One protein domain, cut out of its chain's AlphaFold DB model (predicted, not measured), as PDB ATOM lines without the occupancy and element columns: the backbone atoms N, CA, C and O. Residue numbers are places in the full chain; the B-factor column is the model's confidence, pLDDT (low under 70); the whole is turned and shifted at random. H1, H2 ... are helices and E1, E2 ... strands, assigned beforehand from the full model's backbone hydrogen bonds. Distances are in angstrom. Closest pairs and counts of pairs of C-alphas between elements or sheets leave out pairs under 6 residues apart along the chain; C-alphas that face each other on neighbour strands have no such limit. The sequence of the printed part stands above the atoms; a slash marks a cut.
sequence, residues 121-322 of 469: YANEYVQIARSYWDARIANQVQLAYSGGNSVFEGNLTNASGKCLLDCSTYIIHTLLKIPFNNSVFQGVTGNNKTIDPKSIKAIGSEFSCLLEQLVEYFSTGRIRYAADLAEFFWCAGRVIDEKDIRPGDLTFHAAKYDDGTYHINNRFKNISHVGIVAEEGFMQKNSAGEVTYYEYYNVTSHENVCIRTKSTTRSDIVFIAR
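Overview. This is residues 121 to 322 of the 469 residues of an uncharacterized protein of Clostridium bartlettii CAG:1329 (UniProt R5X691). A strongly twisted sheet of six strands, E3 to E8, has H1 and H2 packed on one face, while H4 packs across E3 and E8; H3 lies farther out, near H2. Long loops and a small pair of strands, E1 and E2, make up much of the rest. The printed part has 202 residues, ordered H1 E1 E2 H2 H3 H4 E3 E4 E5 E6 E7 E8; the class is mixed, helices and strands, with under half of the residues in named elements. The large sheet is branched and antiparallel, the small one parallel. The whole is compact, with a radius of gyration of the C-alphas of 16.3 A and spans of 52 by 45 by 35 A.

Arrangement. Begin at H1, residues 121 to 137, which has a kink of 26 degrees near residue 129. Its residues 125 to 129 alone touch H2, residues 167 to 175, at a steep tilt of 47 degrees, opposite ways; the closest C-alphas, of Ala 129 and Thr 174, are 5.4 A apart. Between them in the chain, E1, residues 143 to 145, and E2, residues 163 to 165, are parallel neighbours, with N 144 and O 163 within hydrogen-bond range at 2.8 A. H3, residues 211 to 219, is close to H2 but not clearly touching: the closest C-alphas, of Leu 175 and Leu 211, are 7.2 A apart. After H4, residues 226 to 235, look for the branched sheet: E3, 250 to 253; E4, 273 to 277; E5, 283 to 285; E6, 291 to 299; E7, 306 to 310; E8, 317 to 321. E3 and E4 form a hairpin, with N 251 and O 275 2.9 A apart; E8 lies on the other side of E3, with N 250 and O 321 2.8 A apart. E4 pairs with E6, N 297 and O 276 being 2.8 A apart. E5, E6 and E7 form a meander, each strand the antiparallel neighbour of the one before, with N 284 and O 293 at 2.9 A and N 307 and O 298 at 2.8 A. H1 and H2 are on the same face, at heights of 9.2 A and 8.3 A over the sheet. On the local plane H1 runs across the strands, at 67 degrees to E4, and H2 along them, at 17 degrees. H4 is over E3 and E8, its closest C-alphas to E8 being those of Phe 233 and Ala 321, 6.3 A apart. Each O i to N i+4 pair is within hydrogen-bond range in H2 and H4, against 11 of 13 in H1 and 4 of 5 in H3.

Along the chain. Find C-alpha 121 at (10.432, -37.728, 39.623), from which H1 runs 24.9 A to C-alpha 137. E6 runs 23.0 A from C-alpha 291 at (-4.829, -34.398, 26.348). E8 ends at C-alpha 321, at (9.201, -29.115, 26.828).

Size, cuts and confidence. The C-alphas of Gly 190 and Ala 288, the two farthest apart, are 52.8 A apart, and the printed part has no cut. The long links are E1 to E2, H2 to H3, H4 to E3 and E3 to E4. The mean pLDDT of the printed part is 82.3; look for values under 70 at residue 148, residues 202 to 222 and residues 302 to 304.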
ATOM      1  N   TYR A 121       9.513 -38.858  39.538       73.44
ATOM      2  CA  TYR A 121      10.432 -37.728  39.623       73.44
ATOM      3  C   TYR A 121       9.773 -36.448  39.119       73.44
ATOM      4  O   TYR A 121       9.811 -35.454  39.825       73.44
ATOM      5  N   ALA A 122       9.079 -36.469  37.976       76.06
ATOM      6  CA  ALA A 122       8.335 -35.301  37.503       76.06
ATOM      7  C   ALA A 122       7.322 -34.802  38.545       76.06
ATOM      8  O   ALA A 122       7.254 -33.607  38.825       76.06
ATOM      9  N   ASN A 123       6.599 -35.721  39.191       70.50
ATOM     10  CA  ASN A 123       5.640 -35.368  40.237       70.50
ATOM     11  C   ASN A 123       6.296 -34.686  41.448       70.50
ATOM     12  O   ASN A 123       5.697 -33.767  41.999       70.50
ATOM     13  N   GLU A 124       7.513 -35.067  41.850       74.94
ATOM     14  CA  GLU A 124       8.248 -34.365  42.918       74.94
ATOM     15  C   GLU A 124       8.451 -32.884  42.573       74.94
ATOM     16  O   GLU A 124       8.164 -32.014  43.395       74.94
ATOM     17  N   TYR A 125       8.861 -32.582  41.339       83.44
ATOM     18  CA  TYR A 125       9.042 -31.202  40.879       83.44
ATOM     19  C   TYR A 125       7.716 -30.438  40.816       83.44
ATOM     20  O   TYR A 125       7.670 -29.275  41.214       83.44
ATOM     21  N   VAL A 126       6.619 -31.083  40.405       84.00
ATOM     22  CA  VAL A 126       5.285 -30.456  40.451       84.00
ATOM     23  C   VAL A 126       4.896 -30.091  41.883       84.00
ATOM     24  O   VAL A 126       4.360 -29.010  42.113       84.00
ATOM     25  N   GLN A 127       5.212 -30.933  42.869       76.94
ATOM     26  CA  GLN A 127       4.919 -30.619  44.269       76.94
ATOM     27  C   GLN A 127       5.774 -29.461  44.808       76.94
ATOM     28  O   GLN A 127       5.286 -28.628  45.574       76.94
ATOM     29  N   ILE A 128       7.029 -29.354  44.372       83.25
ATOM     30  CA  ILE A 128       7.889 -28.207  44.695       83.25
ATOM     31  C   ILE A 128       7.286 -26.926  44.119       83.25
ATOM     32  O   ILE A 128       7.114 -25.950  44.848       83.25
ATOM     33  N   ALA A 129       6.885 -26.949  42.851       89.50
ATOM     34  CA  ALA A 129       6.187 -25.849  42.201       89.50
ATOM     35  C   ALA A 129       4.899 -25.458  42.941       89.50
ATOM     36  O   ALA A 129       4.676 -24.279  43.235       89.50
ATOM     37  N   ARG A 130       4.072 -26.440  43.300       85.81
ATOM     38  CA  ARG A 130       2.844 -26.231  44.063       85.81
ATOM     39  C   ARG A 130       3.095 -25.597  45.431       85.81
ATOM     40  O   ARG A 130       2.284 -24.782  45.855       85.81
ATOM     41  N   SER A 131       4.208 -25.900  46.101       82.00
ATOM     42  CA  SER A 131       4.481 -25.367  47.445       82.00
ATOM     43  C   SER A 131       4.482 -23.829  47.513       82.00
ATOM     44  O   SER A 131       4.081 -23.264  48.525       82.00
ATOM     45  N   TYR A 132       4.854 -23.136  46.428       88.69
ATOM     46  CA  TYR A 132       4.766 -21.669  46.340       88.69
ATOM     47  C   TYR A 132       3.322 -21.186  46.190       88.69
ATOM     48  O   TYR A 132       2.949 -20.152  46.745       88.69
ATOM     49  N   TRP A 133       2.503 -21.932  45.445       86.06
ATOM     50  CA  TRP A 133       1.075 -21.662  45.329       86.06
ATOM     51  C   TRP A 133       0.368 -21.886  46.670       86.06
ATOM     52  O   TRP A 133      -0.373 -21.002  47.101       86.06
ATOM     53  N   ASP A 134       0.659 -23.000  47.354       76.38
ATOM     54  CA  ASP A 134       0.139 -23.330  48.688       76.38
ATOM     55  C   ASP A 134       0.521 -22.245  49.713       76.38
ATOM     56  O   ASP A 134      -0.341 -21.718  50.415       76.38
ATOM     57  N   ALA A 135       1.791 -21.829  49.744       78.50
ATOM     58  CA  ALA A 135       2.257 -20.763  50.630       78.50
ATOM     59  C   ALA A 135       1.529 -19.433  50.394       78.50
ATOM     60  O   ALA A 135       1.189 -18.723  51.345       78.50
ATOM     61  N   ARG A 136       1.243 -19.105  49.130       83.62
ATOM     62  CA  ARG A 136       0.458 -17.922  48.780       83.62
ATOM     63  C   ARG A 136      -0.981 -18.035  49.285       83.62
ATOM     64  O   ARG A 136      -1.442 -17.122  49.962       83.62
ATOM     65  N   ILE A 137      -1.698 -19.115  48.961       76.81
ATOM     66  CA  ILE A 137      -3.115 -19.257  49.359       76.81
ATOM     67  C   ILE A 137      -3.283 -19.346  50.877       76.81
ATOM     68  O   ILE A 137      -4.302 -18.911  51.406       76.81
ATOM     69  N   ALA A 138      -2.273 -19.862  51.580       70.94
ATOM     70  CA  ALA A 138      -2.230 -19.930  53.033       70.94
ATOM     71  C   ALA A 138      -1.772 -18.612  53.689       70.94
ATOM     72  O   ALA A 138      -1.629 -18.560  54.908       70.94
ATOM     73  N   ASN A 139      -1.530 -17.551  52.908       77.38
ATOM     74  CA  ASN A 139      -1.010 -16.260  53.373       77.38
ATOM     75  C   ASN A 139       0.306 -16.367  54.171       77.38
ATOM     76  O   ASN A 139       0.583 -15.540  55.037       77.38
ATOM     77  N   GLN A 140       1.138 -17.370  53.875       77.12
ATOM     78  CA  GLN A 140       2.454 -17.550  54.504       77.12
ATOM     79  C   GLN A 140       3.497 -16.564  53.964       77.12
ATOM     80  O   GLN A 140       4.540 -16.356  54.580       77.12
ATOM     81  N   VAL A 141       3.221 -15.956  52.808       85.25
ATOM     82  CA  VAL A 141       4.080 -14.973  52.150       85.25
ATOM     83  C   VAL A 141       3.241 -13.957  51.395       85.25
ATOM     84  O   VAL A 141       2.224 -14.289  50.787       85.25
ATOM     85  N   GLN A 142       3.700 -12.709  51.383       88.75
ATOM     86  CA  GLN A 142       3.184 -11.692  50.475       88.75
ATOM     87  C   GLN A 142       4.117 -11.587  49.274       88.75
ATOM     88  O   GLN A 142       5.210 -11.034  49.377       88.75
ATOM     89  N   LEU A 143       3.691 -12.141  48.143       88.88
ATOM     90  CA  LEU A 143       4.443 -12.100  46.893       88.88
ATOM     91  C   LEU A 143       4.048 -10.864  46.064       88.88
ATOM     92  O   LEU A 143       2.933 -10.347  46.172       88.88
ATOM     93  N   ALA A 144       4.976 -10.392  45.241       90.06
ATOM     94  CA  ALA A 144       4.758  -9.369  44.232       90.06
ATOM     95  C   ALA A 144       5.484  -9.756  42.941       90.06
ATOM     96  O   ALA A 144       6.674 -10.083  42.960       90.06
ATOM     97  N   TYR A 145       4.769  -9.691  41.819       90.12
ATOM     98  CA  TYR A 145       5.343  -9.947  40.507       90.12
ATOM     99  C   TYR A 145       6.416  -8.911  40.170       90.12
ATOM    100  O   TYR A 145       6.164  -7.710  40.276       90.12
ATOM    101  N   SER A 146       7.599  -9.366  39.746       82.94
ATOM    102  CA  SER A 146       8.743  -8.472  39.531       82.94
ATOM    103  C   SER A 146       9.314  -8.429  38.116       82.94
ATOM    104  O   SER A 146      10.304  -7.741  37.903       82.94
ATOM    105  N   GLY A 147       8.701  -9.097  37.131       74.69
ATOM    106  CA  GLY A 147       8.999  -8.891  35.703       74.69
ATOM    107  C   GLY A 147      10.487  -8.866  35.318       74.69
ATOM    108  O   GLY A 147      10.877  -8.053  34.485       74.69
ATOM    109  N   GLY A 148      11.315  -9.724  35.920       69.19
ATOM    110  CA  GLY A 148      12.763  -9.776  35.684       69.19
ATOM    111  C   GLY A 148      13.631  -9.088  36.744       69.19
ATOM    112  O   GLY A 148      14.825  -9.331  36.744       69.19
ATOM    113  N   ASN A 149      13.062  -8.321  37.681       72.75
ATOM    114  CA  ASN A 149      13.746  -7.777  38.866       72.75
ATOM    115  C   ASN A 149      13.562  -8.705  40.076       72.75
ATOM    116  O   ASN A 149      12.886  -8.369  41.049       72.75
ATOM    117  N   SER A 150      14.070  -9.926  39.986       71.62
ATOM    118  CA  SER A 150      13.873 -10.962  41.003       71.62
ATOM    119  C   SER A 150      15.146 -11.230  41.811       71.62
ATOM    120  O   SER A 150      16.101 -10.451  41.769       71.62
ATOM    121  N   VAL A 151      15.170 -12.345  42.545       78.44
ATOM    122  CA  VAL A 151      16.298 -12.763  43.391       78.44
ATOM    123  C   VAL A 151      17.611 -12.902  42.619       78.44
ATOM    124  O   VAL A 151      18.674 -12.769  43.216       78.44
ATOM    125  N   PHE A 152      17.562 -13.112  41.298       77.81
ATOM    126  CA  PHE A 152      18.757 -13.166  40.450       77.81
ATOM    127  C   PHE A 152      19.356 -11.795  40.135       77.81
ATOM    128  O   PHE A 152      20.546 -11.713  39.847       77.81
ATOM    129  N   GLU A 153      18.565 -10.731  40.256       82.81
ATOM    130  CA  GLU A 153      19.042  -9.343  40.206       82.81
ATOM    131  C   GLU A 153      19.398  -8.822  41.612       82.81
ATOM    132  O   GLU A 153      19.626  -7.632  41.813       82.81
ATOM    133  N   GLY A 154      19.415  -9.713  42.612       87.00
ATOM    134  CA  GLY A 154      19.762  -9.414  43.999       87.00
ATOM    135  C   GLY A 154      18.648  -8.762  44.815       87.00
ATOM    136  O   GLY A 154      18.868  -8.439  45.981       87.00
ATOM    137  N   ASN A 155      17.448  -8.591  44.255       89.75
ATOM    138  CA  ASN A 155      16.312  -7.992  44.954       89.75
ATOM    139  C   ASN A 155      15.430  -9.076  45.584       89.75
ATOM    140  O   ASN A 155      14.947  -9.971  44.891       89.75
ATOM    141  N   LEU A 156      15.187  -8.980  46.893       92.00
ATOM    142  CA  LEU A 156      14.377  -9.945  47.638       92.00
ATOM    143  C   LEU A 156      12.996  -9.391  47.993       92.00
ATOM    144  O   LEU A 156      11.997 -10.068  47.756       92.00
ATOM    145  N   THR A 157      12.912  -8.169  48.529       93.38
ATOM    146  CA  THR A 157      11.624  -7.511  48.817       93.38
ATOM    147  C   THR A 157      11.532  -6.127  48.194       93.38
ATOM    148  O   THR A 157      12.535  -5.442  48.022       93.38
ATOM    149  N   ASN A 158      10.315  -5.699  47.854       91.44
ATOM    150  CA  ASN A 158      10.059  -4.341  47.378       91.44
ATOM    151  C   ASN A 158       9.909  -3.331  48.530       91.44
ATOM    152  O   ASN A 158      10.010  -3.671  49.713       91.44
ATOM    153  N   ALA A 159       9.608  -2.077  48.182       92.69
ATOM    154  CA  ALA A 159       9.406  -0.990  49.139       92.69
ATOM    155  C   ALA A 159       8.236  -1.223  50.114       92.69
ATOM    156  O   ALA A 159       8.227  -0.644  51.196       92.69
ATOM    157  N   SER A 160       7.275  -2.081  49.759       91.56
ATOM    158  CA  SER A 160       6.160  -2.490  50.625       91.56
ATOM    159  C   SER A 160       6.450  -3.764  51.426       91.56
ATOM    160  O   SER A 160       5.541  -4.298  52.055       91.56
ATOM    161  N   GLY A 161       7.673  -4.297  51.357       90.94
ATOM    162  CA  GLY A 161       8.073  -5.517  52.059       90.94
ATOM    163  C   GLY A 161       7.560  -6.816  51.437       90.94
ATOM    164  O   GLY A 161       7.744  -7.881  52.022       90.94
ATOM    165  N   LYS A 162       6.951  -6.762  50.246       91.75
ATOM    166  CA  LYS A 162       6.507  -7.962  49.523       91.75
ATOM    167  C   LYS A 162       7.689  -8.626  48.832       91.75
ATOM    168  O   LYS A 162       8.501  -7.945  48.205       91.75
ATOM    169  N   CYS A 163       7.752  -9.948  48.915       92.12
ATOM    170  CA  CYS A 163       8.761 -10.772  48.264       92.12
ATOM    171  C   CYS A 163       8.616 -10.706  46.739       92.12
ATOM    172  O   CYS A 163       7.537 -10.963  46.206       92.12
ATOM    173  N   LEU A 164       9.697 -10.370  46.041       91.06
ATOM    174  CA  LEU A 164       9.717 -10.238  44.588       91.06
ATOM    175  C   LEU A 164       9.909 -11.607  43.932       91.06
ATOM    176  O   LEU A 164      10.934 -12.259  44.125       91.06
ATOM    177  N   LEU A 165       8.928 -12.034  43.137       90.31
ATOM    178  CA  LEU A 165       8.957 -13.312  42.430       90.31
ATOM    179  C   LEU A 165       8.555 -13.115  40.967       90.31
ATOM    180  O   LEU A 165       7.521 -12.521  40.666       90.31
ATOM    181  N   ASP A 166       9.348 -13.661  40.051       89.88
ATOM    182  CA  ASP A 166       9.019 -13.751  38.631       89.88
ATOM    183  C   ASP A 166       8.933 -15.218  38.178       89.88
ATOM    184  O   ASP A 166       9.284 -16.144  38.916       89.88
ATOM    185  N   CYS A 167       8.449 -15.441  36.954       90.06
ATOM    186  CA  CYS A 167       8.302 -16.791  36.403       90.06
ATOM    187  C   CYS A 167       9.642 -17.529  36.276       90.06
ATOM    188  O   CYS A 167       9.686 -18.744  36.470       90.06
ATOM    189  N   SER A 168      10.734 -16.800  36.020       87.19
ATOM    190  CA  SER A 168      12.076 -17.367  35.912       87.19
ATOM    191  C   SER A 168      12.570 -17.869  37.269       87.19
ATOM    192  O   SER A 168      12.950 -19.029  37.387       87.19
ATOM    193  N   THR A 169      12.478 -17.052  38.323       88.25
ATOM    194  CA  THR A 169      12.806 -17.458  39.704       88.25
ATOM    195  C   THR A 169      12.005 -18.651  40.151       88.25
ATOM    196  O   THR A 169      12.563 -19.614  40.668       88.25
ATOM    197  N   TYR A 170      10.700 -18.602  39.921       92.00
ATOM    198  CA  TYR A 170       9.800 -19.666  40.315       92.00
ATOM    199  C   TYR A 170      10.177 -21.010  39.690       92.00
ATOM    200  O   TYR A 170      10.317 -22.013  40.399       92.00
ATOM    201  N   ILE A 171      10.391 -21.034  38.371       90.50
ATOM    202  CA  ILE A 171      10.744 -22.285  37.710       90.50
ATOM    203  C   ILE A 171      12.167 -22.720  38.050       90.50
ATOM    204  O   ILE A 171      12.396 -23.908  38.243       90.50
ATOM    205  N   ILE A 172      13.115 -21.792  38.199       85.69
ATOM    206  CA  ILE A 172      14.494 -22.141  38.549       85.69
ATOM    207  C   ILE A 172      14.547 -22.718  39.963       85.69
ATOM    208  O   ILE A 172      15.163 -23.757  40.152       85.69
ATOM    209  N   HIS A 173      13.848 -22.137  40.940       87.38
ATOM    210  CA  HIS A 173      13.713 -22.738  42.269       87.38
ATOM    211  C   HIS A 173      13.106 -24.140  42.203       87.38
ATOM    212  O   HIS A 173      13.596 -25.055  42.861       87.38
ATOM    213  N   THR A 174      12.077 -24.322  41.373       88.12
ATOM    214  CA  THR A 174      11.463 -25.634  41.150       88.12
ATOM    215  C   THR A 174      12.488 -26.632  40.613       88.12
ATOM    216  O   THR A 174      12.649 -27.715  41.172       88.12
ATOM    217  N   LEU A 175      13.237 -26.252  39.577       85.12
ATOM    218  CA  LEU A 175      14.272 -27.082  38.965       85.12
ATOM    219  C   LEU A 175      15.463 -27.324  39.919       85.12
ATOM    220  O   LEU A 175      16.016 -28.415  39.968       85.12
ATOM    221  N   LEU A 176      15.805 -26.375  40.784       80.69
ATOM    222  CA  LEU A 176      16.815 -26.550  41.835       80.69
ATOM    223  C   LEU A 176      16.316 -27.376  43.037       80.69
ATOM    224  O   LEU A 176      17.026 -27.506  44.034       80.69
ATOM    225  N   LYS A 177      15.104 -27.940  42.964       79.62
ATOM    226  CA  LYS A 177      14.437 -28.661  44.053       79.62
ATOM    227  C   LYS A 177      14.318 -27.845  45.351       79.62
ATOM    228  O   LYS A 177      14.467 -28.376  46.448       79.62
ATOM    229  N   ILE A 178      14.042 -26.548  45.239       82.69
ATOM    230  CA  ILE A 178      13.886 -25.636  46.377       82.69
ATOM    231  C   ILE A 178      12.385 -25.425  46.646       82.69
ATOM    232  O   ILE A 178      11.779 -24.537  46.033       82.69
ATOM    233  N   PRO A 179      11.747 -26.207  47.544       83.75
ATOM    234  CA  PRO A 179      10.374 -25.939  47.962       83.75
ATOM    235  C   PRO A 179      10.297 -24.608  48.708       83.75
ATOM    236  O   PRO A 179      11.290 -24.146  49.271       83.75
ATOM    237  N   PHE A 180       9.106 -24.011  48.762       85.12
ATOM    238  CA  PHE A 180       8.892 -22.698  49.369       85.12
ATOM    239  C   PHE A 180       9.499 -22.581  50.777       85.12
ATOM    240  O   PHE A 180      10.183 -21.601  51.066       85.12
ATOM    241  N   ASN A 181       9.333 -23.599  51.624       80.88
ATOM    242  CA  ASN A 181       9.816 -23.578  53.012       80.88
ATOM    243  C   ASN A 181      11.340 -23.545  53.156       80.88
ATOM    244  O   ASN A 181      11.842 -23.157  54.207       80.88
ATOM    245  N   ASN A 182      12.060 -23.943  52.111       82.38
ATOM    246  CA  ASN A 182      13.517 -23.894  52.063       82.38
ATOM    247  C   ASN A 182      13.997 -22.795  51.104       82.38
ATOM    248  O   ASN A 182      15.190 -22.675  50.837       82.38
ATOM    249  N   SER A 183      13.063 -22.021  50.549       87.62
ATOM    250  CA  SER A 183      13.361 -20.918  49.656       87.62
ATOM    251  C   SER A 183      13.767 -19.681  50.438       87.62
ATOM    252  O   SER A 183      13.434 -19.505  51.608       87.62
ATOM    253  N   VAL A 184      14.407 -18.762  49.727       88.62
ATOM    254  CA  VAL A 184      14.839 -17.470  50.266       88.62
ATOM    255  C   VAL A 184      13.680 -16.561  50.680       88.62
ATOM    256  O   VAL A 184      13.923 -15.533  51.293       88.62
ATOM    257  N   PHE A 185      12.436 -16.915  50.343       90.50
ATOM    258  CA  PHE A 185      11.236 -16.150  50.688       90.50
ATOM    259  C   PHE A 185      10.623 -16.562  52.026       90.50
ATOM    260  O   PHE A 185       9.779 -15.841  52.564       90.50
ATOM    261  N   GLN A 186      11.011 -17.719  52.567       88.81
ATOM    262  CA  GLN A 186      10.455 -18.211  53.818       88.81
ATOM    263  C   GLN A 186      10.811 -17.258  54.965       88.81
ATOM    264  O   GLN A 186      11.963 -16.866  55.135       88.81
ATOM    265  N   GLY A 187       9.796 -16.844  55.730       83.38
ATOM    266  CA  GLY A 187       9.977 -16.012  56.923       83.38
ATOM    267  C   GLY A 187      10.505 -14.595  56.668       83.38
ATOM    268  O   GLY A 187      10.831 -13.886  57.621       83.38
ATOM    269  N   VAL A 188      10.601 -14.155  55.410       89.81
ATOM    270  CA  VAL A 188      11.132 -12.832  55.081       89.81
ATOM    271  C   VAL A 188      10.160 -11.737  55.510       89.81
ATOM    272  O   VAL A 188       8.987 -11.731  55.150       89.81
ATOM    273  N   THR A 189      10.689 -10.762  56.244       86.81
ATOM    274  CA  THR A 189       9.987  -9.544  56.672       86.81
ATOM    275  C   THR A 189      10.821  -8.304  56.352       86.81
ATOM    276  O   THR A 189      12.047  -8.388  56.294       86.81
ATOM    277  N   GLY A 190      10.194  -7.139  56.179       90.44
ATOM    278  CA  GLY A 190      10.884  -5.859  55.964       90.44
ATOM    279  C   GLY A 190      11.096  -5.469  54.495       90.44
ATOM    280  O   GLY A 190      10.967  -6.283  53.579       90.44
ATOM    281  N   ASN A 191      11.411  -4.192  54.279       94.94
ATOM    282  CA  ASN A 191      11.359  -3.529  52.971       94.94
ATOM    283  C   ASN A 191      12.731  -3.490  52.288       94.94
ATOM    284  O   ASN A 191      13.747  -3.376  52.971       94.94
ATOM    285  N   ASN A 192      12.743  -3.506  50.950       93.25
ATOM    286  CA  ASN A 192      13.941  -3.340  50.113       93.25
ATOM    287  C   ASN A 192      15.106  -4.270  50.492       93.25
ATOM    288  O   ASN A 192      16.273  -3.878  50.432       93.25
ATOM    289  N   LYS A 193      14.803  -5.497  50.925       94.19
ATOM    290  CA  LYS A 193      15.836  -6.483  51.228       94.19
ATOM    291  C   LYS A 193      16.496  -6.955  49.945       94.19
ATOM    292  O   LYS A 193      15.831  -7.135  48.924       94.19
ATOM    293  N   THR A 194      17.788  -7.224  50.044       93.56
ATOM    294  CA  THR A 194      18.591  -7.812  48.980       93.56
ATOM    295  C   THR A 194      19.038  -9.220  49.352       93.56
ATOM    296  O   THR A 194      18.941  -9.644  50.506       93.56
ATOM    297  N   ILE A 195      19.510  -9.957  48.355       89.56
ATOM    298  CA  ILE A 195      20.084 -11.288  48.510       89.56
ATOM    299  C   ILE A 195      21.280 -11.445  47.577       89.56
ATOM    300  O   ILE A 195      21.288 -10.879  46.489       89.56
ATOM    301  N   ASP A 196      22.286 -12.218  47.988       86.56
ATOM    302  CA  ASP A 196      23.322 -12.683  47.067       86.56
ATOM    303  C   ASP A 196      22.747 -13.829  46.216       86.56
ATOM    304  O   ASP A 196      22.470 -14.899  46.775       86.56
ATOM    305  N   PRO A 197      22.591 -13.669  44.888       79.31
ATOM    306  CA  PRO A 197      22.084 -14.733  44.026       79.31
ATOM    307  C   PRO A 197      22.888 -16.037  44.139       79.31
ATOM    308  O   PRO A 197      22.330 -17.119  43.970       79.31
ATOM    309  N   LYS A 198      24.183 -15.969  44.491       77.06
ATOM    310  CA  LYS A 198      25.056 -17.146  44.668       77.06
ATOM    311  C   LYS A 198      24.693 -18.002  45.883       77.06
ATOM    312  O   LYS A 198      25.170 -19.133  46.007       77.06
ATOM    313  N   SER A 199      23.874 -17.475  46.793       78.12
ATOM    314  CA  SER A 199      23.346 -18.228  47.934       78.12
ATOM    315  C   SER A 199      22.265 -19.236  47.532       78.12
ATOM    316  O   SER A 199      22.025 -20.192  48.269       78.12
ATOM    317  N   ILE A 200      21.648 -19.071  46.356       78.06
ATOM    318  CA  ILE A 200      20.624 -19.978  45.839       78.06
ATOM    319  C   ILE A 200      21.316 -21.246  45.341       78.06
ATOM    320  O   ILE A 200      22.013 -21.243  44.325       78.06
ATOM    321  N   LYS A 201      21.135 -22.345  46.076       73.19
ATOM    322  CA  LYS A 201      21.754 -23.641  45.781       73.19
ATOM    323  C   LYS A 201      20.711 -24.745  45.755       73.19
ATOM    324  O   LYS A 201      19.727 -24.695  46.490       73.19
ATOM    325  N   ALA A 202      20.957 -25.745  44.914       69.31
ATOM    326  CA  ALA A 202      20.131 -26.940  44.870       69.31
ATOM    327  C   ALA A 202      20.137 -27.670  46.222       69.31
ATOM    328  O   ALA A 202      21.151 -27.685  46.926       69.31
ATOM    329  N   ILE A 203      19.012 -28.296  46.565       64.56
ATOM    330  CA  ILE A 203      18.880 -29.113  47.776       64.56
ATOM    331  C   ILE A 203      19.060 -30.592  47.409       64.56
ATOM    332  O   ILE A 203      18.351 -31.115  46.551       64.56
ATOM    333  N   GLY A 204      19.987 -31.266  48.101       56.22
ATOM    334  CA  GLY A 204      20.344 -32.674  47.892       56.22
ATOM    335  C   GLY A 204      21.598 -32.840  47.026       56.22
ATOM    336  O   GLY A 204      21.655 -32.357  45.901       56.22
ATOM    337  N   SER A 205      22.614 -33.523  47.556       41.66
ATOM    338  CA  SER A 205      23.954 -33.673  46.960       41.66
ATOM    339  C   SER A 205      24.073 -34.749  45.871       41.66
ATOM    340  O   SER A 205      25.178 -35.010  45.409       41.66
ATOM    341  N   GLU A 206      22.977 -35.396  45.464       51.94
ATOM    342  CA  GLU A 206      23.043 -36.696  44.778       51.94
ATOM    343  C   GLU A 206      22.252 -36.794  43.462       51.94
ATOM    344  O   GLU A 206      21.621 -37.814  43.228       51.94
ATOM    345  N   PHE A 207      22.194 -35.793  42.575       49.41
ATOM    346  CA  PHE A 207      21.241 -35.897  41.445       49.41
ATOM    347  C   PHE A 207      21.705 -35.329  40.103       49.41
ATOM    348  O   PHE A 207      21.110 -34.419  39.544       49.41
ATOM    349  N   SER A 208      22.728 -35.947  39.544       43.16
ATOM    350  CA  SER A 208      22.857 -36.589  38.237       43.16
ATOM    351  C   SER A 208      21.764 -36.493  37.145       43.16
ATOM    352  O   SER A 208      21.708 -37.379  36.330       43.16
ATOM    353  N   CYS A 209      20.900 -35.496  36.990       50.41
ATOM    354  CA  CYS A 209      20.043 -35.399  35.779       50.41
ATOM    355  C   CYS A 209      20.562 -34.328  34.803       50.41
ATOM    356  O   CYS A 209      21.558 -33.665  35.087       50.41
ATOM    357  N   LEU A 210      19.926 -34.131  33.637       52.22
ATOM    358  CA  LEU A 210      20.298 -33.052  32.696       52.22
ATOM    359  C   LEU A 210      20.279 -31.660  33.381       52.22
ATOM    360  O   LEU A 210      20.937 -30.732  32.914       52.22
ATOM    361  N   LEU A 211      19.597 -31.536  34.533       57.25
ATOM    362  CA  LEU A 211      19.664 -30.364  35.405       57.25
ATOM    363  C   LEU A 211      21.027 -30.119  36.078       57.25
ATOM    364  O   LEU A 211      21.251 -28.987  36.486       57.25
ATOM    365  N   GLU A 212      21.954 -31.076  36.194       53.50
ATOM    366  CA  GLU A 212      23.291 -30.785  36.755       53.50
ATOM    367  C   GLU A 212      24.041 -29.743  35.914       53.50
ATOM    368  O   GLU A 212      24.674 -28.850  36.472       53.50
ATOM    369  N   GLN A 213      23.901 -29.802  34.581       54.09
ATOM    370  CA  GLN A 213      24.420 -28.754  33.690       54.09
ATOM    371  C   GLN A 213      23.757 -27.411  33.999       54.09
ATOM    372  O   GLN A 213      24.405 -26.366  34.022       54.09
ATOM    373  N   LEU A 214      22.458 -27.447  34.291       58.56
ATOM    374  CA  LEU A 214      21.702 -26.257  34.628       58.56
ATOM    375  C   LEU A 214      22.134 -25.656  35.970       58.56
ATOM    376  O   LEU A 214      22.163 -24.441  36.058       58.56
ATOM    377  N   VAL A 215      22.532 -26.433  36.986       58.38
ATOM    378  CA  VAL A 215      22.992 -25.887  38.286       58.38
ATOM    379  C   VAL A 215      24.198 -24.960  38.109       58.38
ATOM    380  O   VAL A 215      24.206 -23.849  38.650       58.38
ATOM    381  N   GLU A 216      25.198 -25.370  37.325       59.94
ATOM    382  CA  GLU A 216      26.343 -24.512  36.997       59.94
ATOM    383  C   GLU A 216      25.891 -23.285  36.192       59.94
ATOM    384  O   GLU A 216      26.285 -22.156  36.486       59.94
ATOM    385  N   TYR A 217      25.003 -23.465  35.213       63.38
ATOM    386  CA  TYR A 217      24.495 -22.355  34.406       63.38
ATOM    387  C   TYR A 217      23.575 -21.393  35.175       63.38
ATOM    388  O   TYR A 217      23.556 -20.203  34.863       63.38
ATOM    389  N   PHE A 218      22.858 -21.853  36.198       63.16
ATOM    390  CA  PHE A 218      22.029 -21.029  37.075       63.16
ATOM    391  C   PHE A 218      22.910 -20.251  38.054       63.16
ATOM    392  O   PHE A 218      22.793 -19.033  38.157       63.16
ATOM    393  N   SER A 219      23.856 -20.932  38.710       52.72
ATOM    394  CA  SER A 219      24.783 -20.316  39.673       52.72
ATOM    395  C   SER A 219      25.786 -19.339  39.042       52.72
ATOM    396  O   SER A 219      26.214 -18.395  39.703       52.72
ATOM    397  N   THR A 220      26.121 -19.506  37.758       57.88
ATOM    398  CA  THR A 220      26.922 -18.538  36.981       57.88
ATOM    399  C   THR A 220      26.082 -17.478  36.261       57.88
ATOM    400  O   THR A 220      26.638 -16.596  35.607       57.88
ATOM    401  N   GLY A 221      24.746 -17.535  36.359       59.12
ATOM    402  CA  GLY A 221      23.846 -16.581  35.704       59.12
ATOM    403  C   GLY A 221      23.817 -16.690  34.173       59.12
ATOM    404  O   GLY A 221      23.448 -15.734  33.486       59.12
ATOM    405  N   ARG A 222      24.210 -17.831  33.605       67.12
ATOM    406  CA  ARG A 222      24.084 -18.118  32.167       67.12
ATOM    407  C   ARG A 222      22.633 -18.375  31.761       67.12
ATOM    408  O   ARG A 222      22.241 -17.961  30.678       67.12
ATOM    409  N   ILE A 223      21.828 -18.978  32.636       75.56
ATOM    410  CA  ILE A 223      20.380 -19.144  32.440       75.56
ATOM    411  C   ILE A 223      19.665 -18.338  33.521       75.56
ATOM    412  O   ILE A 223      19.732 -18.684  34.697       75.56
ATOM    413  N   ARG A 224      19.018 -17.236  33.124       77.12
ATOM    414  CA  ARG A 224      18.393 -16.283  34.059       77.12
ATOM    415  C   ARG A 224      16.907 -16.091  33.827       77.12
ATOM    416  O   ARG A 224      16.155 -15.978  34.788       77.12
ATOM    417  N   TYR A 225      16.479 -16.058  32.569       84.88
ATOM    418  CA  TYR A 225      15.098 -15.750  32.215       84.88
ATOM    419  C   TYR A 225      14.397 -16.951  31.583       84.88
ATOM    420  O   TYR A 225      15.038 -17.829  31.005       84.88
ATOM    421  N   ALA A 226      13.061 -16.939  31.598       88.94
ATOM    422  CA  ALA A 226      12.223 -17.944  30.933       88.94
ATOM    423  C   ALA A 226      12.673 -18.270  29.493       88.94
ATOM    424  O   ALA A 226      12.658 -19.427  29.086       88.94
ATOM    425  N   ALA A 227      13.131 -17.269  28.736       88.12
ATOM    426  CA  ALA A 227      13.616 -17.471  27.374       88.12
ATOM    427  C   ALA A 227      14.975 -18.191  27.278       88.12
ATOM    428  O   ALA A 227      15.210 -18.855  26.280       88.12
ATOM    429  N   ASP A 228      15.858 -18.073  28.280       84.12
ATOM    430  CA  ASP A 228      17.103 -18.868  28.325       84.12
ATOM    431  C   ASP A 228      16.773 -20.343  28.535       84.12
ATOM    432  O   ASP A 228      17.322 -21.227  27.885       84.12
ATOM    433  N   LEU A 229      15.826 -20.600  29.440       85.88
ATOM    434  CA  LEU A 229      15.357 -21.946  29.725       85.88
ATOM    435  C   LEU A 229      14.653 -22.559  28.505       85.88
ATOM    436  O   LEU A 229      14.854 -23.732  28.197       85.88
ATOM    437  N   ALA A 230      13.865 -21.751  27.793       89.50
ATOM    438  CA  ALA A 230      13.216 -22.136  26.547       89.50
ATOM    439  C   ALA A 230      14.244 -22.541  25.479       89.50
ATOM    440  O   ALA A 230      14.126 -23.614  24.892       89.50
ATOM    441  N   GLU A 231      15.259 -21.703  25.254       84.19
ATOM    442  CA  GLU A 231      16.345 -21.972  24.309       84.19
ATOM    443  C   GLU A 231      17.103 -23.249  24.681       84.19
ATOM    444  O   GLU A 231      17.320 -24.102  23.828       84.19
ATOM    445  N   PHE A 232      17.414 -23.442  25.966       81.19
ATOM    446  CA  PHE A 232      18.069 -24.653  26.452       81.19
ATOM    447  C   PHE A 232      17.278 -25.923  26.115       81.19
ATOM    448  O   PHE A 232      17.821 -26.846  25.511       81.19
ATOM    449  N   PHE A 233      15.994 -25.990  26.480       82.94
ATOM    450  CA  PHE A 233      15.196 -27.196  26.240       82.94
ATOM    451  C   PHE A 233      14.873 -27.415  24.764       82.94
ATOM    452  O   PHE A 233      14.792 -28.563  24.323       82.94
ATOM    453  N   TRP A 234      14.727 -26.333  23.999       83.88
ATOM    454  CA  TRP A 234      14.620 -26.404  22.550       83.88
ATOM    455  C   TRP A 234      15.879 -27.035  21.950       83.88
ATOM    456  O   TRP A 234      15.794 -28.038  21.244       83.88
ATOM    457  N   CYS A 235      17.051 -26.505  22.306       75.38
ATOM    458  CA  CYS A 235      18.331 -26.989  21.805       75.38
ATOM    459  C   CYS A 235      18.721 -28.374  22.337       75.38
ATOM    460  O   CYS A 235      19.555 -29.052  21.747       75.38
ATOM    461  N   ALA A 236      18.114 -28.822  23.434       74.31
ATOM    462  CA  ALA A 236      18.262 -30.178  23.949       74.31
ATOM    463  C   ALA A 236      17.312 -31.189  23.272       74.31
ATOM    464  O   ALA A 236      17.274 -32.348  23.689       74.31
ATOM    465  N   GLY A 237      16.508 -30.761  22.289       76.25
ATOM    466  CA  GLY A 237      15.543 -31.620  21.600       76.25
ATOM    467  C   GLY A 237      14.442 -32.135  22.530       76.25
ATOM    468  O   GLY A 237      13.991 -33.264  22.374       76.25
ATOM    469  N   ARG A 238      14.043 -31.344  23.540       82.19
ATOM    470  CA  ARG A 238      13.082 -31.757  24.580       82.19
ATOM    471  C   ARG A 238      11.638 -31.327  24.315       82.19
ATOM    472  O   ARG A 238      10.798 -31.443  25.204       82.19
ATOM    473  N   VAL A 239      11.355 -30.808  23.125       87.31
ATOM    474  CA  VAL A 239      10.021 -30.331  22.736       87.31
ATOM    475  C   VAL A 239       9.073 -31.515  22.543       87.31
ATOM    476  O   VAL A 239       9.464 -32.531  21.972       87.31
ATOM    477  N   ILE A 240       7.836 -31.385  23.017       86.94
ATOM    478  CA  ILE A 240       6.784 -32.397  22.865       86.94
ATOM    479  C   ILE A 240       5.515 -31.792  22.261       86.94
ATOM    480  O   ILE A 240       5.298 -30.581  22.334       86.94
ATOM    481  N   ASP A 241       4.665 -32.654  21.705       87.44
ATOM    482  CA  ASP A 241       3.308 -32.289  21.305       87.44
ATOM    483  C   ASP A 241       2.427 -32.052  22.545       87.44
ATOM    484  O   ASP A 241       2.526 -32.773  23.544       87.44
ATOM    485  N   GLU A 242       1.546 -31.054  22.479       87.50
ATOM    486  CA  GLU A 242       0.603 -30.715  23.550       87.50
ATOM    487  C   GLU A 242      -0.330 -31.879  23.905       87.50
ATOM    488  O   GLU A 242      -0.652 -32.090  25.073       87.50
ATOM    489  N   LYS A 243      -0.686 -32.719  22.933       86.44
ATOM    490  CA  LYS A 243      -1.501 -33.924  23.148       86.44
ATOM    491  C   LYS A 243      -0.809 -34.957  24.036       86.44
ATOM    492  O   LYS A 243      -1.470 -35.767  24.691       86.44
ATOM    493  N   ASP A 244       0.523 -34.938  24.053       84.12
ATOM    494  CA  ASP A 244       1.381 -35.854  24.800       84.12
ATOM    495  C   ASP A 244       1.832 -35.286  26.152       84.12
ATOM    496  O   ASP A 244       2.601 -35.947  26.859       84.12
ATOM    497  N   ILE A 245       1.343 -34.106  26.540       90.06
ATOM    498  CA  ILE A 245       1.707 -33.420  27.782       90.06
ATOM    499  C   ILE A 245       1.410 -34.267  29.026       90.06
ATOM    500  O   ILE A 245       0.481 -35.083  29.060       90.06
ATOM    501  N   ARG A 246       2.237 -34.117  30.056       87.44
ATOM    502  CA  ARG A 246       2.189 -34.837  31.332       87.44
ATOM    503  C   ARG A 246       2.548 -33.887  32.483       87.44
ATOM    504  O   ARG A 246       3.168 -32.848  32.245       87.44
ATOM    505  N   PRO A 247       2.204 -34.237  33.735       86.31
ATOM    506  CA  PRO A 247       2.618 -33.462  34.900       86.31
ATOM    507  C   PRO A 247       4.128 -33.231  34.923       86.31
ATOM    508  O   PRO A 247       4.908 -34.152  34.665       86.31
ATOM    509  N   GLY A 248       4.535 -32.005  35.242       88.19
ATOM    510  CA  GLY A 248       5.942 -31.611  35.288       88.19
ATOM    511  C   GLY A 248       6.523 -31.152  33.951       88.19
ATOM    512  O   GLY A 248       7.611 -30.590  33.945       88.19
ATOM    513  N   ASP A 249       5.821 -31.310  32.828       94.12
ATOM    514  CA  ASP A 249       6.260 -30.677  31.582       94.12
ATOM    515  C   ASP A 249       6.227 -29.140  31.721       94.12
ATOM    516  O   ASP A 249       5.438 -28.574  32.483       94.12
ATOM    517  N   LEU A 250       7.102 -28.440  31.004       95.88
ATOM    518  CA  LEU A 250       7.211 -26.984  31.038       95.88
ATOM    519  C   LEU A 250       6.456 -26.363  29.872       95.88
ATOM    520  O   LEU A 250       6.631 -26.769  28.727       95.88
ATOM    521  N   THR A 251       5.675 -25.328  30.153       96.00
ATOM    522  CA  THR A 251       4.968 -24.535  29.142       96.00
ATOM    523  C   THR A 251       5.695 -23.211  28.948       96.00
ATOM    524  O   THR A 251       5.944 -22.497  29.921       96.00
ATOM    525  N   PHE A 252       6.036 -22.863  27.707       95.19
ATOM    526  CA  PHE A 252       6.698 -21.601  27.374       95.19
ATOM    527  C   PHE A 252       5.752 -20.691  26.600       95.19
ATOM    528  O   PHE A 252       5.148 -21.112  25.616       95.19
ATOM    529  N   HIS A 253       5.638 -19.438  27.041       93.38
ATOM    530  CA  HIS A 253       4.600 -18.510  26.588       93.38
ATOM    531  C   HIS A 253       5.198 -17.224  26.025       93.38
ATOM    532  O   HIS A 253       6.182 -16.713  26.570       93.38
ATOM    533  N   ALA A 254       4.560 -16.654  25.005       91.69
ATOM    534  CA  ALA A 254       4.899 -15.355  24.435       91.69
ATOM    535  C   ALA A 254       3.691 -14.409  24.477       91.69
ATOM    536  O   ALA A 254       2.746 -14.535  23.703       91.69
ATOM    537  N   ALA A 255       3.756 -13.430  25.377       87.50
ATOM    538  CA  ALA A 255       2.697 -12.438  25.549       87.50
ATOM    539  C   ALA A 255       2.638 -11.446  24.373       87.50
ATOM    540  O   ALA A 255       3.678 -10.971  23.898       87.50
ATOM    541  N   LYS A 256       1.417 -11.108  23.952       87.94
ATOM    542  CA  LYS A 256       1.113 -10.157  22.878       87.94
ATOM    543  C   LYS A 256       0.170  -9.061  23.372       87.94
ATOM    544  O   LYS A 256      -0.662  -9.334  24.236       87.94
ATOM    545  N   TYR A 257       0.305  -7.872  22.794       86.00
ATOM    546  CA  TYR A 257      -0.665  -6.788  22.919       86.00
ATOM    547  C   TYR A 257      -1.924  -7.120  22.103       86.00
ATOM    548  O   TYR A 257      -1.915  -8.037  21.278       86.00
ATOM    549  N   ASP A 258      -2.991  -6.343  22.295       88.75
ATOM    550  CA  ASP A 258      -4.263  -6.513  21.572       88.75
ATOM    551  C   ASP A 258      -4.106  -6.383  20.045       88.75
ATOM    552  O   ASP A 258      -4.865  -6.978  19.285       88.75
ATOM    553  N   ASP A 259      -3.084  -5.655  19.586       89.56
ATOM    554  CA  ASP A 259      -2.731  -5.506  18.168       89.56
ATOM    555  C   ASP A 259      -1.950  -6.707  17.590       89.56
ATOM    556  O   ASP A 259      -1.577  -6.714  16.415       89.56
ATOM    557  N   GLY A 260      -1.686  -7.732  18.406       85.19
ATOM    558  CA  GLY A 260      -0.961  -8.943  18.030       85.19
ATOM    559  C   GLY A 260       0.565  -8.822  18.067       85.19
ATOM    560  O   GLY A 260       1.252  -9.829  17.851       85.19
ATOM    561  N   THR A 261       1.121  -7.644  18.364       87.06
ATOM    562  CA  THR A 261       2.568  -7.454  18.518       87.06
ATOM    563  C   THR A 261       3.063  -8.017  19.853       87.06
ATOM    564  O   THR A 261       2.339  -8.064  20.844       87.06
ATOM    565  N   TYR A 262       4.304  -8.510  19.897       85.62
ATOM    566  CA  TYR A 262       4.848  -9.145  21.101       85.62
ATOM    567  C   TYR A 262       5.268  -8.116  22.154       85.62
ATOM    568  O   TYR A 262       6.008  -7.186  21.844       85.62
ATOM    569  N   HIS A 263       4.919  -8.371  23.421       85.25
ATOM    570  CA  HIS A 263       5.408  -7.585  24.564       85.25
ATOM    571  C   HIS A 263       6.938  -7.616  24.666       85.25
ATOM    572  O   HIS A 263       7.561  -6.659  25.118       85.25
ATOM    573  N   ILE A 264       7.549  -8.741  24.278       82.19
ATOM    574  CA  ILE A 264       8.999  -8.927  24.285       82.19
ATOM    575  C   ILE A 264       9.427  -9.544  22.954       82.19
ATOM    576  O   ILE A 264       9.315 -10.748  22.757       82.19
ATOM    577  N   ASN A 265       9.954  -8.723  22.047       81.62
ATOM    578  CA  ASN A 265      10.371  -9.138  20.701       81.62
ATOM    579  C   ASN A 265      11.880  -9.447  20.581       81.62
ATOM    580  O   ASN A 265      12.398  -9.755  19.503       81.62
ATOM    581  N   ASN A 266      12.625  -9.330  21.684       80.19
ATOM    582  CA  ASN A 266      14.077  -9.479  21.700       80.19
ATOM    583  C   ASN A 266      14.583 -10.784  22.332       80.19
ATOM    584  O   ASN A 266      15.794 -10.975  22.418       80.19
ATOM    585  N   ARG A 267      13.696 -11.711  22.695       82.75
ATOM    586  CA  ARG A 267      14.043 -12.983  23.348       82.75
ATOM    587  C   ARG A 267      13.848 -14.186  22.424       82.75
ATOM    588  O   ARG A 267      13.171 -14.085  21.405       82.75
ATOM    589  N   PHE A 268      14.434 -15.329  22.792       84.94
ATOM    590  CA  PHE A 268      14.229 -16.597  22.084       84.94
ATOM    591  C   PHE A 268      12.729 -16.870  21.921       84.94
ATOM    592  O   PHE A 268      12.003 -16.876  22.914       84.94
ATOM    593  N   LYS A 269      12.268 -17.000  20.667       85.88
ATOM    594  CA  LYS A 269      10.852 -17.146  20.272       85.88
ATOM    595  C   LYS A 269       9.882 -16.181  20.982       85.88
ATOM    596  O   LYS A 269       8.731 -16.529  21.220       85.88
ATOM    597  N   ASN A 270      10.346 -14.976  21.325       89.00
ATOM    598  CA  ASN A 270       9.572 -13.952  22.043       89.00
ATOM    599  C   ASN A 270       9.039 -14.410  23.415       89.00
ATOM    600  O   ASN A 270       8.090 -13.833  23.947       89.00
ATOM    601  N   ILE A 271       9.647 -15.449  24.000       90.81
ATOM    602  CA  ILE A 271       9.199 -16.028  25.263       90.81
ATOM    603  C   ILE A 271       9.309 -14.997  26.386       90.81
ATOM    604  O   ILE A 271      10.372 -14.421  26.647       90.81
ATOM    605  N   SER A 272       8.193 -14.804  27.080       88.25
ATOM    606  CA  SER A 272       8.070 -13.908  28.223       88.25
ATOM    607  C   SER A 272       7.761 -14.640  29.524       88.25
ATOM    608  O   SER A 272       8.174 -14.152  30.573       88.25
ATOM    609  N   HIS A 273       7.098 -15.802  29.473       90.44
ATOM    610  CA  HIS A 273       6.735 -16.567  30.666       90.44
ATOM    611  C   HIS A 273       7.008 -18.059  30.519       90.44
ATOM    612  O   HIS A 273       7.078 -18.608  29.419       90.44
ATOM    613  N   VAL A 274       7.121 -18.708  31.670       93.31
ATOM    614  CA  VAL A 274       7.237 -20.155  31.812       93.31
ATOM    615  C   VAL A 274       6.308 -20.627  32.924       93.31
ATOM    616  O   VAL A 274       6.129 -19.939  33.934       93.31
ATOM    617  N   GLY A 275       5.698 -21.786  32.719       95.00
ATOM    618  CA  GLY A 275       4.921 -22.505  33.718       95.00
ATOM    619  C   GLY A 275       5.293 -23.980  33.745       95.00
ATOM    620  O   GLY A 275       6.014 -24.466  32.875       95.00
ATOM    621  N   ILE A 276       4.770 -24.696  34.730       96.19
ATOM    622  CA  ILE A 276       4.936 -26.141  34.887       96.19
ATOM    623  C   ILE A 276       3.570 -26.796  34.997       96.19
ATOM    624  O   ILE A 276       2.723 -26.355  35.774       96.19
ATOM    625  N   VAL A 277       3.345 -27.820  34.184       95.62
ATOM    626  CA  VAL A 277       2.074 -28.538  34.107       95.62
ATOM    627  C   VAL A 277       1.757 -29.122  35.468       95.62
ATOM    628  O   VAL A 277       2.596 -29.780  36.091       95.62
ATOM    629  N   ALA A 278       0.550 -28.813  35.929       88.19
ATOM    630  CA  ALA A 278       0.048 -29.241  37.212       88.19
ATOM    631  C   ALA A 278      -0.197 -30.750  37.189       88.19
ATOM    632  O   ALA A 278       0.104 -31.475  36.238       88.19
ATOM    633  N   GLU A 279      -0.702 -31.250  38.293       78.00
ATOM    634  CA  GLU A 279      -0.855 -32.670  38.466       78.00
ATOM    635  C   GLU A 279      -1.952 -33.278  37.567       78.00
ATOM    636  O   GLU A 279      -2.864 -32.587  37.113       78.00
ATOM    637  N   GLU A 280      -1.910 -34.602  37.358       75.94
ATOM    638  CA  GLU A 280      -2.800 -35.304  36.411       75.94
ATOM    639  C   GLU A 280      -4.293 -35.124  36.730       75.94
ATOM    640  O   GLU A 280      -5.120 -35.100  35.822       75.94
ATOM    641  N   GLY A 281      -4.645 -34.910  38.003       72.44
ATOM    642  CA  GLY A 281      -6.016 -34.598  38.422       72.44
ATOM    643  C   GLY A 281      -6.578 -33.294  37.839       72.44
ATOM    644  O   GLY A 281      -7.788 -33.090  37.868       72.44
ATOM    645  N   PHE A 282      -5.723 -32.431  37.290       81.44
ATOM    646  CA  PHE A 282      -6.106 -31.209  36.587       81.44
ATOM    647  C   PHE A 282      -6.005 -31.344  35.067       81.44
ATOM    648  O   PHE A 282      -5.944 -30.335  34.370       81.44
ATOM    649  N   MET A 283      -5.983 -32.570  34.544       86.62
ATOM    650  CA  MET A 283      -5.911 -32.858  33.116       86.62
ATOM    651  C   MET A 283      -7.164 -33.594  32.641       86.62
ATOM    652  O   MET A 283      -7.770 -34.369  33.379       86.62
ATOM    653  N   GLN A 284      -7.544 -33.380  31.384       88.06
ATOM    654  CA  GLN A 284      -8.598 -34.143  30.716       88.06
ATOM    655  C   GLN A 284      -8.054 -34.721  29.417       88.06
ATOM    656  O   GLN A 284      -7.255 -34.082  28.729       88.06
ATOM    657  N   LYS A 285      -8.496 -35.938  29.095       87.06
ATOM    658  CA  LYS A 285      -8.136 -36.649  27.869       87.06
ATOM    659  C   LYS A 285      -9.398 -36.979  27.081       87.06
ATOM    660  O   LYS A 285     -10.440 -37.256  27.676       87.06
ATOM    661  N   ASN A 286      -9.301 -36.963  25.755       88.56
ATOM    662  CA  ASN A 286     -10.369 -37.443  24.881       88.56
ATOM    663  C   ASN A 286     -10.400 -38.983  24.826       88.56
ATOM    664  O   ASN A 286      -9.566 -39.669  25.420       88.56
ATOM    665  N   SER A 287     -11.353 -39.542  24.076       87.50
ATOM    666  CA  SER A 287     -11.502 -40.995  23.900       87.50
ATOM    667  C   SER A 287     -10.300 -41.677  23.231       87.50
ATOM    668  O   SER A 287     -10.145 -42.884  23.376       87.50
ATOM    669  N   ALA A 288      -9.445 -40.926  22.526       85.50
ATOM    670  CA  ALA A 288      -8.196 -41.420  21.943       85.50
ATOM    671  C   ALA A 288      -7.006 -41.354  22.924       85.50
ATOM    672  O   ALA A 288      -5.899 -41.768  22.587       85.50
ATOM    673  N   GLY A 289      -7.220 -40.845  24.144       80.06
ATOM    674  CA  GLY A 289      -6.182 -40.677  25.160       80.06
ATOM    675  C   GLY A 289      -5.315 -39.426  24.983       80.06
ATOM    676  O   GLY A 289      -4.358 -39.255  25.741       80.06
ATOM    677  N   GLU A 290      -5.639 -38.552  24.028       86.00
ATOM    678  CA  GLU A 290      -4.952 -37.274  23.816       86.00
ATOM    679  C   GLU A 290      -5.416 -36.254  24.857       86.00
ATOM    680  O   GLU A 290      -6.608 -36.169  25.160       86.00
ATOM    681  N   VAL A 291      -4.489 -35.459  25.392       88.19
ATOM    682  CA  VAL A 291      -4.829 -34.398  26.348       88.19
ATOM    683  C   VAL A 291      -5.550 -33.252  25.632       88.19
ATOM    684  O   VAL A 291      -5.083 -32.763  24.609       88.19
ATOM    685  N   THR A 292      -6.683 -32.812  26.187       91.44
ATOM    686  CA  THR A 292      -7.507 -31.706  25.655       91.44
ATOM    687  C   THR A 292      -7.617 -30.518  26.605       91.44
ATOM    688  O   THR A 292      -8.037 -29.435  26.209       91.44
ATOM    689  N   TYR A 293      -7.282 -30.723  27.874       93.38
ATOM    690  CA  TYR A 293      -7.280 -29.697  28.907       93.38
ATOM    691  C   TYR A 293      -6.216 -30.041  29.934       93.38
ATOM    692  O   TYR A 293      -6.050 -31.210  30.292       93.38
ATOM    693  N   TYR A 294      -5.543 -29.023  30.450       93.31
ATOM    694  CA  TYR A 294      -4.685 -29.149  31.613       93.31
ATOM    695  C   TYR A 294      -4.614 -27.825  32.366       93.31
ATOM    696  O   TYR A 294      -4.873 -26.754  31.815       93.31
ATOM    697  N   GLU A 295      -4.234 -27.884  33.634       93.56
ATOM    698  CA  GLU A 295      -3.812 -26.702  34.375       93.56
ATOM    699  C   GLU A 295      -2.296 -26.711  34.553       93.56
ATOM    700  O   GLU A 295      -1.632 -27.741  34.428       93.56
ATOM    701  N   TYR A 296      -1.728 -25.548  34.825       94.50
ATOM    702  CA  TYR A 296      -0.306 -25.404  35.088       94.50
ATOM    703  C   TYR A 296      -0.065 -24.309  36.116       94.50
ATOM    704  O   TYR A 296      -0.816 -23.337  36.208       94.50
ATOM    705  N   TYR A 297       0.990 -24.474  36.902       93.94
ATOM    706  CA  TYR A 297       1.438 -23.462  37.838       93.94
ATOM    707  C   TYR A 297       2.372 -22.479  37.145       93.94
ATOM    708  O   TYR A 297       3.267 -22.863  36.389       93.94
ATOM    709  N   ASN A 298       2.171 -21.195  37.399       92.69
ATOM    710  CA  ASN A 298       2.987 -20.128  36.844       92.69
ATOM    711  C   ASN A 298       2.937 -18.885  37.734       92.69
ATOM    712  O   ASN A 298       2.095 -18.747  38.616       92.69
ATOM    713  N   VAL A 299       3.843 -17.952  37.472       90.38
ATOM    714  CA  VAL A 299       3.854 -16.631  38.102       90.38
ATOM    715  C   VAL A 299       3.502 -15.601  37.043       90.38
ATOM    716  O   VAL A 299       4.112 -15.589  35.973       90.38
ATOM    717  N   THR A 300       2.513 -14.757  37.329       81.75
ATOM    718  CA  THR A 300       2.022 -13.749  36.381       81.75
ATOM    719  C   THR A 300       1.736 -12.424  37.083       81.75
ATOM    720  O   THR A 300       1.663 -12.358  38.311       81.75
ATOM    721  N   SER A 301       1.528 -11.369  36.296       73.62
ATOM    722  CA  SER A 301       1.027 -10.083  36.791       73.62
ATOM    723  C   SER A 301      -0.440 -10.138  37.244       73.62
ATOM    724  O   SER A 301      -0.871  -9.280  38.010       73.62
ATOM    725  N   HIS A 302      -1.206 -11.144  36.815       60.88
ATOM    726  CA  HIS A 302      -2.591 -11.354  37.224       60.88
ATOM    727  C   HIS A 302      -2.616 -11.779  38.702       60.88
ATOM    728  O   HIS A 302      -1.991 -12.768  39.079       60.88
ATOM    729  N   GLU A 303      -3.256 -10.971  39.554       55.50
ATOM    730  CA  GLU A 303      -3.215 -11.044  41.031       55.50
ATOM    731  C   GLU A 303      -1.838 -10.799  41.691       55.50
ATOM    732  O   GLU A 303      -1.724 -10.888  42.913       55.50
ATOM    733  N   ASN A 304      -0.813 -10.412  40.920       56.50
ATOM    734  CA  ASN A 304       0.559 -10.112  41.363       56.50
ATOM    735  C   ASN A 304       1.417 -11.297  41.878       56.50
ATOM    736  O   ASN A 304       2.352 -11.029  42.630       56.50
ATOM    737  N   VAL A 305       1.154 -12.576  41.548       76.12
ATOM    738  CA  VAL A 305       1.709 -13.728  42.317       76.12
ATOM    739  C   VAL A 305       1.693 -15.100  41.590       76.12
ATOM    740  O   VAL A 305       1.274 -15.210  40.441       76.12
ATOM    741  N   CYS A 306       2.175 -16.161  42.266       84.81
ATOM    742  CA  CYS A 306       2.106 -17.573  41.841       84.81
ATOM    743  C   CYS A 306       0.657 -18.095  41.814       84.81
ATOM    744  O   CYS A 306      -0.010 -18.139  42.848       84.81
ATOM    745  N   ILE A 307       0.183 -18.541  40.653       88.75
ATOM    746  CA  ILE A 307      -1.196 -18.979  40.400       88.75
ATOM    747  C   ILE A 307      -1.229 -20.346  39.702       88.75
ATOM    748  O   ILE A 307      -0.197 -20.883  39.297       88.75
ATOM    749  N   ARG A 308      -2.436 -20.907  39.573       89.69
ATOM    750  CA  ARG A 308      -2.721 -22.086  38.753       89.69
ATOM    751  C   ARG A 308      -3.648 -21.662  37.614       89.69
ATOM    752  O   ARG A 308      -4.746 -21.173  37.871       89.69
ATOM    753  N   THR A 309      -3.177 -21.797  36.381       91.06
ATOM    754  CA  THR A 309      -3.833 -21.297  35.166       91.06
ATOM    755  C   THR A 309      -4.376 -22.457  34.336       91.06
ATOM    756  O   THR A 309      -3.748 -23.510  34.262       91.06
ATOM    757  N   LYS A 310      -5.530 -22.260  33.690       91.44
ATOM    758  CA  LYS A 310      -6.166 -23.243  32.800       91.44
ATOM    759  C   LYS A 310      -5.646 -23.105  31.368       91.44
ATOM    760  O   LYS A 310      -5.624 -21.988  30.850       91.44
ATOM    761  N   SER A 311      -5.306 -24.204  30.696       90.12
ATOM    762  CA  SER A 311      -4.788 -24.175  29.317       90.12
ATOM    763  C   SER A 311      -5.765 -23.540  28.326       90.12
ATOM    764  O   SER A 311      -5.371 -22.740  27.487       90.12
ATOM    765  N   THR A 312      -7.068 -23.772  28.500       84.94
ATOM    766  CA  THR A 312      -8.126 -23.207  27.643       84.94
ATOM    767  C   THR A 312      -8.243 -21.686  27.695       84.94
ATOM    768  O   THR A 312      -8.956 -21.100  26.887       84.94
ATOM    769  N   THR A 313      -7.555 -21.027  28.628       76.19
ATOM    770  CA  THR A 313      -7.545 -19.562  28.737       76.19
ATOM    771  C   THR A 313      -6.356 -18.917  28.021       76.19
ATOM    772  O   THR A 313      -6.155 -17.710  28.143       76.19
ATOM    773  N   ARG A 314      -5.512 -19.708  27.338       77.12
ATOM    774  CA  ARG A 314      -4.141 -19.311  26.987       77.12
ATOM    775  C   ARG A 314      -3.763 -19.760  25.580       77.12
ATOM    776  O   ARG A 314      -3.310 -20.875  25.362       77.12
ATOM    777  N   SER A 315      -3.920 -18.849  24.626       83.94
ATOM    778  CA  SER A 315      -3.465 -19.006  23.235       83.94
ATOM    779  C   SER A 315      -2.003 -18.593  23.023       83.94
ATOM    780  O   SER A 315      -1.505 -18.604  21.901       83.94
ATOM    781  N   ASP A 316      -1.313 -18.187  24.089       89.06
ATOM    782  CA  ASP A 316       0.038 -17.635  24.063       89.06
ATOM    783  C   ASP A 316       1.137 -18.677  24.323       89.06
ATOM    784  O   ASP A 316       2.314 -18.315  24.377       89.06
ATOM    785  N   ILE A 317       0.784 -19.959  24.458       92.06
ATOM    786  CA  ILE A 317       1.745 -21.065  24.530       92.06
ATOM    787  C   ILE A 317       2.428 -21.213  23.169       92.06
ATOM    788  O   ILE A 317       1.781 -21.396  22.143       92.06
ATOM    789  N   VAL A 318       3.756 -21.140  23.165       92.56
ATOM    790  CA  VAL A 318       4.574 -21.278  21.954       92.56
ATOM    791  C   VAL A 318       5.018 -22.720  21.759       92.56
ATOM    792  O   VAL A 318       4.979 -23.227  20.643       92.56
ATOM    793  N   PHE A 319       5.479 -23.369  22.832       92.50
ATOM    794  CA  PHE A 319       5.822 -24.789  22.834       92.50
ATOM    795  C   PHE A 319       5.868 -25.345  24.261       92.50
ATOM    796  O   PHE A 319       5.906 -24.600  25.248       92.50
ATOM    797  N   ILE A 320       5.903 -26.673  24.349       93.69
ATOM    798  CA  ILE A 320       6.013 -27.425  25.596       93.69
ATOM    799  C   ILE A 320       7.302 -28.237  25.561       93.69
ATOM    800  O   ILE A 320       7.648 -28.812  24.529       93.69
ATOM    801  N   ALA A 321       8.017 -28.282  26.681       91.31
ATOM    802  CA  ALA A 321       9.201 -29.115  26.828       91.31
ATOM    803  C   ALA A 321       9.036 -30.127  27.958       91.31
ATOM    804  O   ALA A 321       8.449 -29.813  28.990       91.31
ATOM    805  N   ARG A 322       9.628 -31.310  27.791       89.06
ATOM    806  CA  ARG A 322       9.704 -32.349  28.817       89.06
ATOM    807  C   ARG A 322      11.109 -32.424  29.409       89.06
ATOM    808  O   ARG A 322      12.007 -32.979  28.765       89.06
TER     809      ARG A 322